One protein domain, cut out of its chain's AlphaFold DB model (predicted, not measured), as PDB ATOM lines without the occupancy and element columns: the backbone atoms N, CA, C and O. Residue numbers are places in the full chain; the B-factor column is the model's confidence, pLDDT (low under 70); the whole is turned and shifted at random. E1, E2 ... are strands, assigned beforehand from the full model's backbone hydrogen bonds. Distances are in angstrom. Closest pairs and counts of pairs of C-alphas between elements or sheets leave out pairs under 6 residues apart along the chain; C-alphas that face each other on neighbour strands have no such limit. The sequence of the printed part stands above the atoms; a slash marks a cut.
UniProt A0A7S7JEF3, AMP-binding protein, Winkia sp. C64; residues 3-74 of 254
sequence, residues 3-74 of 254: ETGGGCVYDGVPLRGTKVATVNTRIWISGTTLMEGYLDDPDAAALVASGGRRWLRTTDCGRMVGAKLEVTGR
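Overview. This is residues 3 to 74 of the 254 residues of the protein "AMP-binding protein" of Winkia sp. C64 (UniProt A0A7S7JEF3). A small, strongly twisted sheet is built round one long bent strand, E4: the hairpin E1 and E2 is on one side of it, while E3 and E5 pair with its two ends on the other side. E4 bends by 108 degrees at residue 59, and its later part comes round near E1. The 72 printed residues hold no named helix and five strands, E1 to E5 in chain order, in a branched antiparallel sheet; the class is all strand, though only 34 residues are in named strands. The whole is compact, radius of gyration of the C-alphas 11.8 A, spanning 36 by 24 by 23 A.

Arrangement. Start at residues 3 to 18, where residues 9 to 10 pair antiparallel with 13 to 14. Next, E1, residues 19 to 23, forms a hairpin with E2, residues 26 to 30; look at N 21 and O 28, 3.0 A. E3, residues 47 to 50, and E4, residues 53 to 65, form a hairpin with N 48 and O 55 at 2.8 A. E2 is antiparallel to E4, with N 29 and O 56 at 3.0 A. E5, residues 68 to 74, forms a hairpin with E4, with N 63 and O 70 at 2.9 A; E3, E4 and E5 are a meander, each strand the antiparallel neighbour of the one before. The closest C-alphas of E1 and E4 are Thr 22 and Arg 63, 6.1 A. E3 is apart from E1, E2 and E5.

Along the chain. Find C-alpha 19 at (71.756, -39.001, 181.463); E1 runs 13.0 A and E2 13.3 A. E3 spans 9.7 A, E4 22.9 A. E5 runs 17.8 A to C-alpha 74 at (66.161, -28.437, 196.389).

Size, cuts and confidence. The C-alphas farthest apart are Asp 40 and Gly 66, 37.8 A. The link from E2 to E3 is long, 16 residues. The printed part has no cut, and no printed residue is under 70 in pLDDT.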
ATOM      1  N   GLU A   3      76.326 -24.985 185.748       90.00
ATOM      2  CA  GLU A   3      77.160 -26.190 185.743       90.00
ATOM      3  C   GLU A   3      76.814 -27.169 184.605       90.00
ATOM      4  O   GLU A   3      77.514 -28.158 184.405       90.00
ATOM      5  N   THR A   4      75.729 -26.907 183.865       89.69
ATOM      6  CA  THR A   4      75.273 -27.705 182.713       89.69
ATOM      7  C   THR A   4      75.287 -26.932 181.388       89.69
ATOM      8  O   THR A   4      74.641 -27.355 180.435       89.69
ATOM      9  N   GLY A   5      75.923 -25.756 181.318       80.69
ATOM     10  CA  GLY A   5      76.013 -24.991 180.065       80.69
ATOM     11  C   GLY A   5      74.663 -24.511 179.506       80.69
ATOM     12  O   GLY A   5      74.540 -24.275 178.310       80.69
ATOM     13  N   GLY A   6      73.638 -24.381 180.357       74.31
ATOM     14  CA  GLY A   6      72.346 -23.783 179.996       74.31
ATOM     15  C   GLY A   6      71.224 -24.752 179.599       74.31
ATOM     16  O   GLY A   6      70.078 -24.315 179.546       74.31
ATOM     17  N   GLY A   7      71.484 -26.052 179.415       82.12
ATOM     18  CA  GLY A   7      70.420 -27.010 179.088       82.12
ATOM     19  C   GLY A   7      70.823 -28.471 179.263       82.12
ATOM     20  O   GLY A   7      71.823 -28.918 178.717       82.12
ATOM     21  N   CYS A   8      70.021 -29.233 180.009       90.38
ATOM     22  CA  CYS A   8      70.239 -30.668 180.247       90.38
ATOM     23  C   CYS A   8      68.933 -31.478 180.242       90.38
ATOM     24  O   CYS A   8      68.917 -32.621 179.790       90.38
ATOM     25  N   VAL A   9      67.828 -30.886 180.694       90.81
ATOM     26  CA  VAL A   9      66.492 -31.492 180.720       90.81
ATOM     27  C   VAL A   9      65.476 -30.427 180.305       90.81
ATOM     28  O   VAL A   9      65.570 -29.293 180.774       90.81
ATOM     29  N   TYR A  10      64.525 -30.781 179.440       90.38
ATOM     30  CA  TYR A  10      63.454 -29.897 178.972       90.38
ATOM     31  C   TYR A  10      62.105 -30.619 179.029       90.38
ATOM     32  O   TYR A  10      61.999 -31.738 178.539       90.38
ATOM     33  N   ASP A  11      61.092 -30.009 179.653       89.50
ATOM     34  CA  ASP A  11      59.780 -30.640 179.911       89.50
ATOM     35  C   ASP A  11      59.888 -32.053 180.541       89.50
ATOM     36  O   ASP A  11      59.238 -33.028 180.150       89.50
ATOM     37  N   GLY A  12      60.829 -32.187 181.481       90.56
ATOM     38  CA  GLY A  12      61.180 -33.453 182.128       90.56
ATOM     39  C   GLY A  12      61.964 -34.433 181.246       90.56
ATOM     40  O   GLY A  12      62.436 -35.449 181.743       90.56
ATOM     41  N   VAL A  13      62.173 -34.157 179.960       93.81
ATOM     42  CA  VAL A  13      62.892 -35.048 179.040       93.81
ATOM     43  C   VAL A  13      64.381 -34.681 178.991       93.81
ATOM     44  O   VAL A  13      64.720 -33.541 178.658       93.81
ATOM     45  N   PRO A  14      65.305 -35.610 179.305       92.62
ATOM     46  CA  PRO A  14      66.737 -35.363 179.153       92.62
ATOM     47  C   PRO A  14      67.114 -35.078 177.696       92.62
ATOM     48  O   PRO A  14      66.669 -35.776 176.783       92.62
ATOM     49  N   LEU A  15      67.973 -34.080 177.474       92.56
ATOM     50  CA  LEU A  15      68.498 -33.782 176.143       92.56
ATOM     51  C   LEU A  15      69.362 -34.935 175.615       92.56
ATOM     52  O   LEU A  15      69.858 -35.788 176.357       92.56
ATOM     53  N   ARG A  16      69.577 -34.962 174.294       90.75
ATOM     54  CA  ARG A  16      70.427 -35.976 173.662       90.75
ATOM     55  C   ARG A  16      71.832 -35.942 174.271       90.75
ATOM     56  O   ARG A  16      72.483 -34.907 174.292       90.75
ATOM     57  N   GLY A  17      72.308 -37.102 174.724       88.88
ATOM     58  CA  GLY A  17      73.617 -37.230 175.372       88.88
ATOM     59  C   GLY A  17      73.606 -36.932 176.873       88.88
ATOM     60  O   GLY A  17      74.579 -37.260 177.550       88.88
ATOM     61  N   THR A  18      72.500 -36.413 177.411       93.50
ATOM     62  CA  THR A  18      72.290 -36.272 178.850       93.50
ATOM     63  C   THR A  18      71.747 -37.573 179.438       93.50
ATOM     64  O   THR A  18      70.890 -38.254 178.870       93.50
ATOM     65  N   LYS A  19      72.264 -37.938 180.607       93.75
ATOM     66  CA  LYS A  19      71.756 -39.001 181.463       93.75
ATOM     67  C   LYS A  19      71.330 -38.381 182.782       93.75
ATOM     68  O   LYS A  19      72.039 -37.544 183.332       93.75
ATOM     69  N   VAL A  20      70.178 -38.815 183.267       94.19
ATOM     70  CA  VAL A  20      69.616 -38.387 184.543       94.19
ATOM     71  C   VAL A  20      69.420 -39.625 185.397       94.19
ATOM     72  O   VAL A  20      68.956 -40.653 184.906       94.19
ATOM     73  N   ALA A  21      69.792 -39.522 186.665       91.75
ATOM     74  CA  ALA A  21      69.511 -40.522 187.679       91.75
ATOM     75  C   ALA A  21      69.032 -39.830 188.955       91.75
ATOM     76  O   ALA A  21      69.366 -38.674 189.208       91.75
ATOM     77  N   THR A  22      68.266 -40.545 189.772       90.19
ATOM     78  CA  THR A  22      67.830 -40.067 191.086       90.19
ATOM     79  C   THR A  22      68.377 -40.996 192.158       90.19
ATOM     80  O   THR A  22      68.025 -42.173 192.186       90.19
ATOM     81  N   VAL A  23      69.237 -40.479 193.037       85.25
ATOM     82  CA  VAL A  23      69.863 -41.229 194.138       85.25
ATOM     83  C   VAL A  23      69.416 -40.606 195.453       85.25
ATOM     84  O   VAL A  23      69.738 -39.448 195.717       85.25
ATOM     85  N   ASN A  24      68.670 -41.347 196.279       78.69
ATOM     86  CA  ASN A  24      68.067 -40.835 197.521       78.69
ATOM     87  C   ASN A  24      67.322 -39.507 197.297       78.69
ATOM     88  O   ASN A  24      67.586 -38.517 197.974       78.69
ATOM     89  N   THR A  25      66.440 -39.466 196.291       78.69
ATOM     90  CA  THR A  25      65.732 -38.271 195.772       78.69
ATOM     91  C   THR A  25      66.602 -37.216 195.096       78.69
ATOM     92  O   THR A  25      66.068 -36.343 194.426       78.69
ATOM     93  N   ARG A  26      67.930 -37.264 195.215       85.94
ATOM     94  CA  ARG A  26      68.813 -36.251 194.636       85.94
ATOM     95  C   ARG A  26      69.011 -36.490 193.148       85.94
ATOM     96  O   ARG A  26      69.316 -37.613 192.749       85.94
ATOM     97  N   ILE A  27      68.892 -35.441 192.342       92.62
ATOM     98  CA  ILE A  27      69.076 -35.516 190.892       92.62
ATOM     99  C   ILE A  27      70.568 -35.506 190.569       92.62
ATOM    100  O   ILE A  27      71.332 -34.658 191.035       92.62
ATOM    101  N   TRP A  28      70.986 -36.477 189.769       94.88
ATOM    102  CA  TRP A  28      72.335 -36.609 189.244       94.88
ATOM    103  C   TRP A  28      72.268 -36.466 187.731       94.88
ATOM    104  O   TRP A  28      71.450 -37.114 187.076       94.88
ATOM    105  N   ILE A  29      73.135 -35.623 187.178       95.25
ATOM    106  CA  ILE A  29      73.180 -35.326 185.744       95.25
ATOM    107  C   ILE A  29      74.538 -35.745 185.204       95.25
ATOM    108  O   ILE A  29      75.567 -35.439 185.793       95.25
ATOM    109  N   SER A  30      74.559 -36.437 184.076       94.69
ATOM    110  CA  SER A  30      75.777 -36.761 183.337       94.69
ATOM    111  C   SER A  30      75.591 -36.418 181.867       94.69
ATOM    112  O   SER A  30      74.474 -36.455 181.357       94.69
ATOM    113  N   GLY A  31      76.672 -36.074 181.178       91.50
ATOM    114  CA  GLY A  31      76.641 -35.752 179.757       91.50
ATOM    115  C   GLY A  31      77.706 -34.737 179.375       91.50
ATOM    116  O   GLY A  31      78.429 -34.216 180.220       91.50
ATOM    117  N   THR A  32      77.772 -34.440 178.083       89.00
ATOM    118  CA  THR A  32      78.717 -33.477 177.499       89.00
ATOM    119  C   THR A  32      78.443 -32.032 177.909       89.00
ATOM    120  O   THR A  32      79.258 -31.160 177.652       89.00
ATOM    121  N   THR A  33      77.291 -31.773 178.523       89.12
ATOM    122  CA  THR A  33      76.878 -30.446 178.980       89.12
ATOM    123  C   THR A  33      77.470 -30.081 180.342       89.12
ATOM    124  O   THR A  33      77.324 -28.943 180.768       89.12
ATOM    125  N   LEU A  34      78.097 -31.025 181.057       92.25
ATOM    126  CA  LEU A  34      78.688 -30.750 182.366       92.25
ATOM    127  C   LEU A  34      79.896 -29.814 182.249       92.25
ATOM    128  O   LEU A  34      80.769 -30.032 181.416       92.25
ATOM    129  N   MET A  35      79.984 -28.846 183.162       91.12
ATOM    130  CA  MET A  35      81.196 -28.053 183.387       91.12
ATOM    131  C   MET A  35      82.410 -28.950 183.658       91.12
ATOM    132  O   MET A  35      82.259 -30.069 184.152       91.12
ATOM    133  N   GLU A  36      83.620 -28.446 183.443       89.25
ATOM    134  CA  GLU A  36      84.862 -29.164 183.773       89.25
ATOM    135  C   GLU A  36      85.173 -29.165 185.275       89.25
ATOM    136  O   GLU A  36      85.662 -30.162 185.799       89.25
ATOM    137  N   GLY A  37      84.789 -28.110 185.988       89.06
ATOM    138  CA  GLY A  37      85.050 -27.939 187.413       89.06
ATOM    139  C   GLY A  37      84.733 -26.514 187.853       89.06
ATOM    140  O   GLY A  37      84.401 -25.670 187.016       89.06
ATOM    141  N   TYR A  38      84.826 -26.241 189.152       88.19
ATOM    142  CA  TYR A  38      84.864 -24.861 189.633       88.19
ATOM    143  C   TYR A  38      86.301 -24.337 189.551       88.19
ATOM    144  O   TYR A  38      87.240 -25.111 189.707       88.19
ATOM    145  N   LEU A  39      86.466 -23.030 189.310       85.06
ATOM    146  CA  LEU A  39      87.772 -22.404 189.052       85.06
ATOM    147  C   LEU A  39      88.817 -22.714 190.140       85.06
ATOM    148  O   LEU A  39      89.962 -22.998 189.811       85.06
ATOM    149  N   ASP A  40      88.387 -22.732 191.404       86.56
ATOM    150  CA  ASP A  40      89.240 -23.008 192.568       86.56
ATOM    151  C   ASP A  40      88.956 -24.377 193.219       86.56
ATOM    152  O   ASP A  40      89.547 -24.719 194.241       86.56
ATOM    153  N   ASP A  41      88.033 -25.158 192.650       86.12
ATOM    154  CA  ASP A  41      87.643 -26.481 193.152       86.12
ATOM    155  C   ASP A  41      87.261 -27.411 191.979       86.12
ATOM    156  O   ASP A  41      86.080 -27.708 191.738       86.12
ATOM    157  N   PRO A  42      88.247 -27.830 191.163       75.81
ATOM    158  CA  PRO A  42      87.995 -28.668 189.992       75.81
ATOM    159  C   PRO A  42      87.508 -30.078 190.367       75.81
ATOM    160  O   PRO A  42      86.720 -30.670 189.626       75.81
ATOM    161  N   ASP A  43      87.902 -30.566 191.546       76.69
ATOM    162  CA  ASP A  43      87.531 -31.871 192.109       76.69
ATOM    163  C   ASP A  43      86.356 -31.781 193.093       76.69
ATOM    164  O   ASP A  43      86.174 -32.662 193.939       76.69
ATOM    165  N   ALA A  44      85.551 -30.717 192.987       83.12
ATOM    166  CA  ALA A  44      84.445 -30.463 193.895       83.12
ATOM    167  C   ALA A  44      83.628 -31.726 194.150       83.12
ATOM    168  O   ALA A  44      83.208 -32.404 193.216       83.12
ATOM    169  N   ALA A  45      83.285 -31.991 195.414       80.88
ATOM    170  CA  ALA A  45      82.543 -33.190 195.824       80.88
ATOM    171  C   ALA A  45      81.139 -33.327 195.185       80.88
ATOM    172  O   ALA A  45      80.421 -34.307 195.417       80.88
ATOM    173  N   ALA A  46      80.688 -32.318 194.437       85.88
ATOM    174  CA  ALA A  46      79.513 -32.392 193.578       85.88
ATOM    175  C   ALA A  46      79.776 -33.183 192.281       85.88
ATOM    176  O   ALA A  46      78.835 -33.712 191.703       85.88
ATOM    177  N   LEU A  47      81.019 -33.298 191.823       90.12
ATOM    178  CA  LEU A  47      81.433 -34.032 190.634       90.12
ATOM    179  C   LEU A  47      81.913 -35.428 191.038       90.12
ATOM    180  O   LEU A  47      82.915 -35.595 191.719       90.12
ATOM    181  N   VAL A  48      81.170 -36.452 190.631       92.56
ATOM    182  CA  VAL A  48      81.363 -37.835 191.070       92.56
ATOM    183  C   VAL A  48      81.642 -38.724 189.866       92.56
ATOM    184  O   VAL A  48      80.850 -38.781 188.925       92.56
ATOM    185  N   ALA A  49      82.747 -39.465 189.897       91.12
ATOM    186  CA  ALA A  49      83.000 -40.539 188.944       91.12
ATOM    187  C   ALA A  49      82.291 -41.820 189.413       91.12
ATOM    188  O   ALA A  49      82.567 -42.331 190.495       91.12
ATOM    189  N   SER A  50      81.359 -42.345 188.616       89.50
ATOM    190  CA  SER A  50      80.653 -43.593 188.923       89.50
ATOM    191  C   SER A  50      80.207 -44.311 187.650       89.50
ATOM    192  O   SER A  50      79.714 -43.685 186.708       89.50
ATOM    193  N   GLY A  51      80.406 -45.633 187.604       84.62
ATOM    194  CA  GLY A  51      80.026 -46.470 186.458       84.62
ATOM    195  C   GLY A  51      80.702 -46.065 185.143       84.62
ATOM    196  O   GLY A  51      80.062 -46.085 184.092       84.62
ATOM    197  N   GLY A  52      81.962 -45.619 185.203       88.31
ATOM    198  CA  GLY A  52      82.720 -45.150 184.035       88.31
ATOM    199  C   GLY A  52      82.241 -43.811 183.459       88.31
ATOM    200  O   GLY A  52      82.568 -43.480 182.323       88.31
ATOM    201  N   ARG A  53      81.438 -43.045 184.208       90.38
ATOM    202  CA  ARG A  53      80.914 -41.735 183.801       90.38
ATOM    203  C   ARG A  53      81.137 -40.704 184.897       90.38
ATOM    204  O   ARG A  53      81.158 -41.037 186.080       90.38
ATOM    205  N   ARG A  54      81.239 -39.440 184.494       92.50
ATOM    206  CA  ARG A  54      81.245 -38.295 185.405       92.50
ATOM    207  C   ARG A  54      79.823 -37.778 185.585       92.50
ATOM    208  O   ARG A  54      79.115 -37.552 184.602       92.50
ATOM    209  N   TRP A  55      79.423 -37.613 186.835       94.81
ATOM    210  CA  TRP A  55      78.113 -37.145 187.256       94.81
ATOM    211  C   TRP A  55      78.258 -35.853 188.040       94.81
ATOM    212  O   TRP A  55      79.109 -35.748 188.912       94.81
ATOM    213  N   LEU A  56      77.383 -34.895 187.781       93.19
ATOM    214  CA  LEU A  56      77.119 -33.785 188.673       93.19
ATOM    215  C   LEU A  56      75.987 -34.190 189.620       93.19
ATOM    216  O   LEU A  56      74.829 -34.319 189.212       93.19
ATOM    217  N   ARG A  57      76.321 -34.379 190.893       92.44
ATOM    218  CA  ARG A  57      75.381 -34.453 192.006       92.44
ATOM    219  C   ARG A  57      74.852 -33.047 192.268       92.44
ATOM    220  O   ARG A  57      75.508 -32.234 192.918       92.44
ATOM    221  N   THR A  58      73.663 -32.773 191.745       89.88
ATOM    222  CA  THR A  58      73.026 -31.461 191.880       89.88
ATOM    223  C   THR A  58      72.584 -31.211 193.320       89.88
ATOM    224  O   THR A  58      72.652 -32.078 194.196       89.88
ATOM    225  N   THR A  59      72.096 -30.008 193.583       86.50
ATOM    226  CA  THR A  59      71.351 -29.697 194.806       86.50
ATOM    227  C   THR A  59      69.845 -29.787 194.590       86.50
ATOM    228  O   THR A  59      69.103 -29.386 195.474       86.50
ATOM    229  N   ASP A  60      69.390 -30.341 193.469       87.62
ATOM    230  CA  ASP A  60      67.979 -30.528 193.163       87.62
ATOM    231  C   ASP A  60      67.515 -31.926 193.600       87.62
ATOM    232  O   ASP A  60      68.259 -32.915 193.553       87.62
ATOM    233  N   CYS A  61      66.268 -31.996 194.049       84.50
ATOM    234  CA  CYS A  61      65.544 -33.217 194.367       84.50
ATOM    235  C   CYS A  61      64.535 -33.515 193.258       84.50
ATOM    236  O   CYS A  61      63.997 -32.602 192.638       84.50
ATOM    237  N   GLY A  62      64.263 -34.789 193.006       86.06
ATOM    238  CA  GLY A  62      63.296 -35.223 192.013       86.06
ATOM    239  C   GLY A  62      63.125 -36.732 191.961       86.06
ATOM    240  O   GLY A  62      63.792 -37.489 192.673       86.06
ATOM    241  N   ARG A  63      62.218 -37.166 191.090       89.38
ATOM    242  CA  ARG A  63      61.967 -38.578 190.786       89.38
ATOM    243  C   ARG A  63      61.786 -38.780 189.288       89.38
ATOM    244  O   ARG A  63      61.326 -37.883 188.585       89.38
ATOM    245  N   MET A  64      62.124 -39.971 188.810       90.38
ATOM    246  CA  MET A  64      61.778 -40.386 187.453       90.38
ATOM    247  C   MET A  64      60.348 -40.931 187.439       90.38
ATOM    248  O   MET A  64      60.032 -41.853 188.189       90.38
ATOM    249  N   VAL A  65      59.499 -40.381 186.576       90.62
ATOM    250  CA  VAL A  65      58.159 -40.887 186.267       90.62
ATOM    251  C   VAL A  65      58.184 -41.393 184.827       90.62
ATOM    252  O   VAL A  65      58.165 -40.629 183.859       90.62
ATOM    253  N   GLY A  66      58.338 -42.711 184.679       90.00
ATOM    254  CA  GLY A  66      58.671 -43.319 183.391       90.00
ATOM    255  C   GLY A  66      60.015 -42.793 182.872       90.00
ATOM    256  O   GLY A  66      61.048 -42.974 183.513       90.00
ATOM    257  N   ALA A  67      59.999 -42.131 181.715       88.25
ATOM    258  CA  ALA A  67      61.186 -41.515 181.115       88.25
ATOM    259  C   ALA A  67      61.341 -40.015 181.435       88.25
ATOM    260  O   ALA A  67      62.345 -39.418 181.040       88.25
ATOM    261  N   LYS A  68      60.366 -39.403 182.122       93.19
ATOM    262  CA  LYS A  68      60.395 -37.983 182.481       93.19
ATOM    263  C   LYS A  68      60.946 -37.786 183.891       93.19
ATOM    264  O   LYS A  68      60.637 -38.547 184.802       93.19
ATOM    265  N   LEU A  69      61.760 -36.755 184.065       92.88
ATOM    266  CA  LEU A  69      62.197 -36.250 185.355       92.88
ATOM    267  C   LEU A  69      61.167 -35.249 185.881       92.88
ATOM    268  O   LEU A  69      60.927 -34.222 185.251       92.88
ATOM    269  N   GLU A  70      60.647 -35.512 187.072       88.69
ATOM    270  CA  GLU A  70      59.917 -34.529 187.865       88.69
ATOM    271  C   GLU A  70      60.835 -33.987 188.960       88.69
ATOM    272  O   GLU A  70      61.325 -34.740 189.806       88.69
ATOM    273  N   VAL A  71      61.090 -32.679 188.933       87.12
ATOM    274  CA  VAL A  71      61.885 -31.982 189.951       87.12
ATOM    275  C   VAL A  71      60.961 -31.620 191.111       87.12
ATOM    276  O   VAL A  71      59.949 -30.967 190.903       87.12
ATOM    277  N   THR A  72      61.311 -32.035 192.325       76.75
ATOM    278  CA  THR A  72      60.492 -31.885 193.541       76.75
ATOM    279  C   THR A  72      61.050 -30.860 194.530       76.75
ATOM    280  O   THR A  72      60.579 -30.763 195.661       76.75
ATOM    281  N   GLY A  73      62.095 -30.118 194.159       74.56
ATOM    282  CA  GLY A  73      62.648 -29.032 194.970       74.56
ATOM    283  C   GLY A  73      64.166 -29.077 195.075       74.56
ATOM    284  O   GLY A  73      64.838 -29.630 194.209       74.56
ATOM    285  N   ARG A  74      64.716 -28.486 196.141       79.75
ATOM    286  CA  ARG A  74      66.161 -28.437 196.389       79.75
ATOM    287  C   ARG A  74      66.548 -29.124 197.694       79.75
ATOM    288  O   ARG A  74      65.979 -28.854 198.745       79.75
TER     289      ARG A  74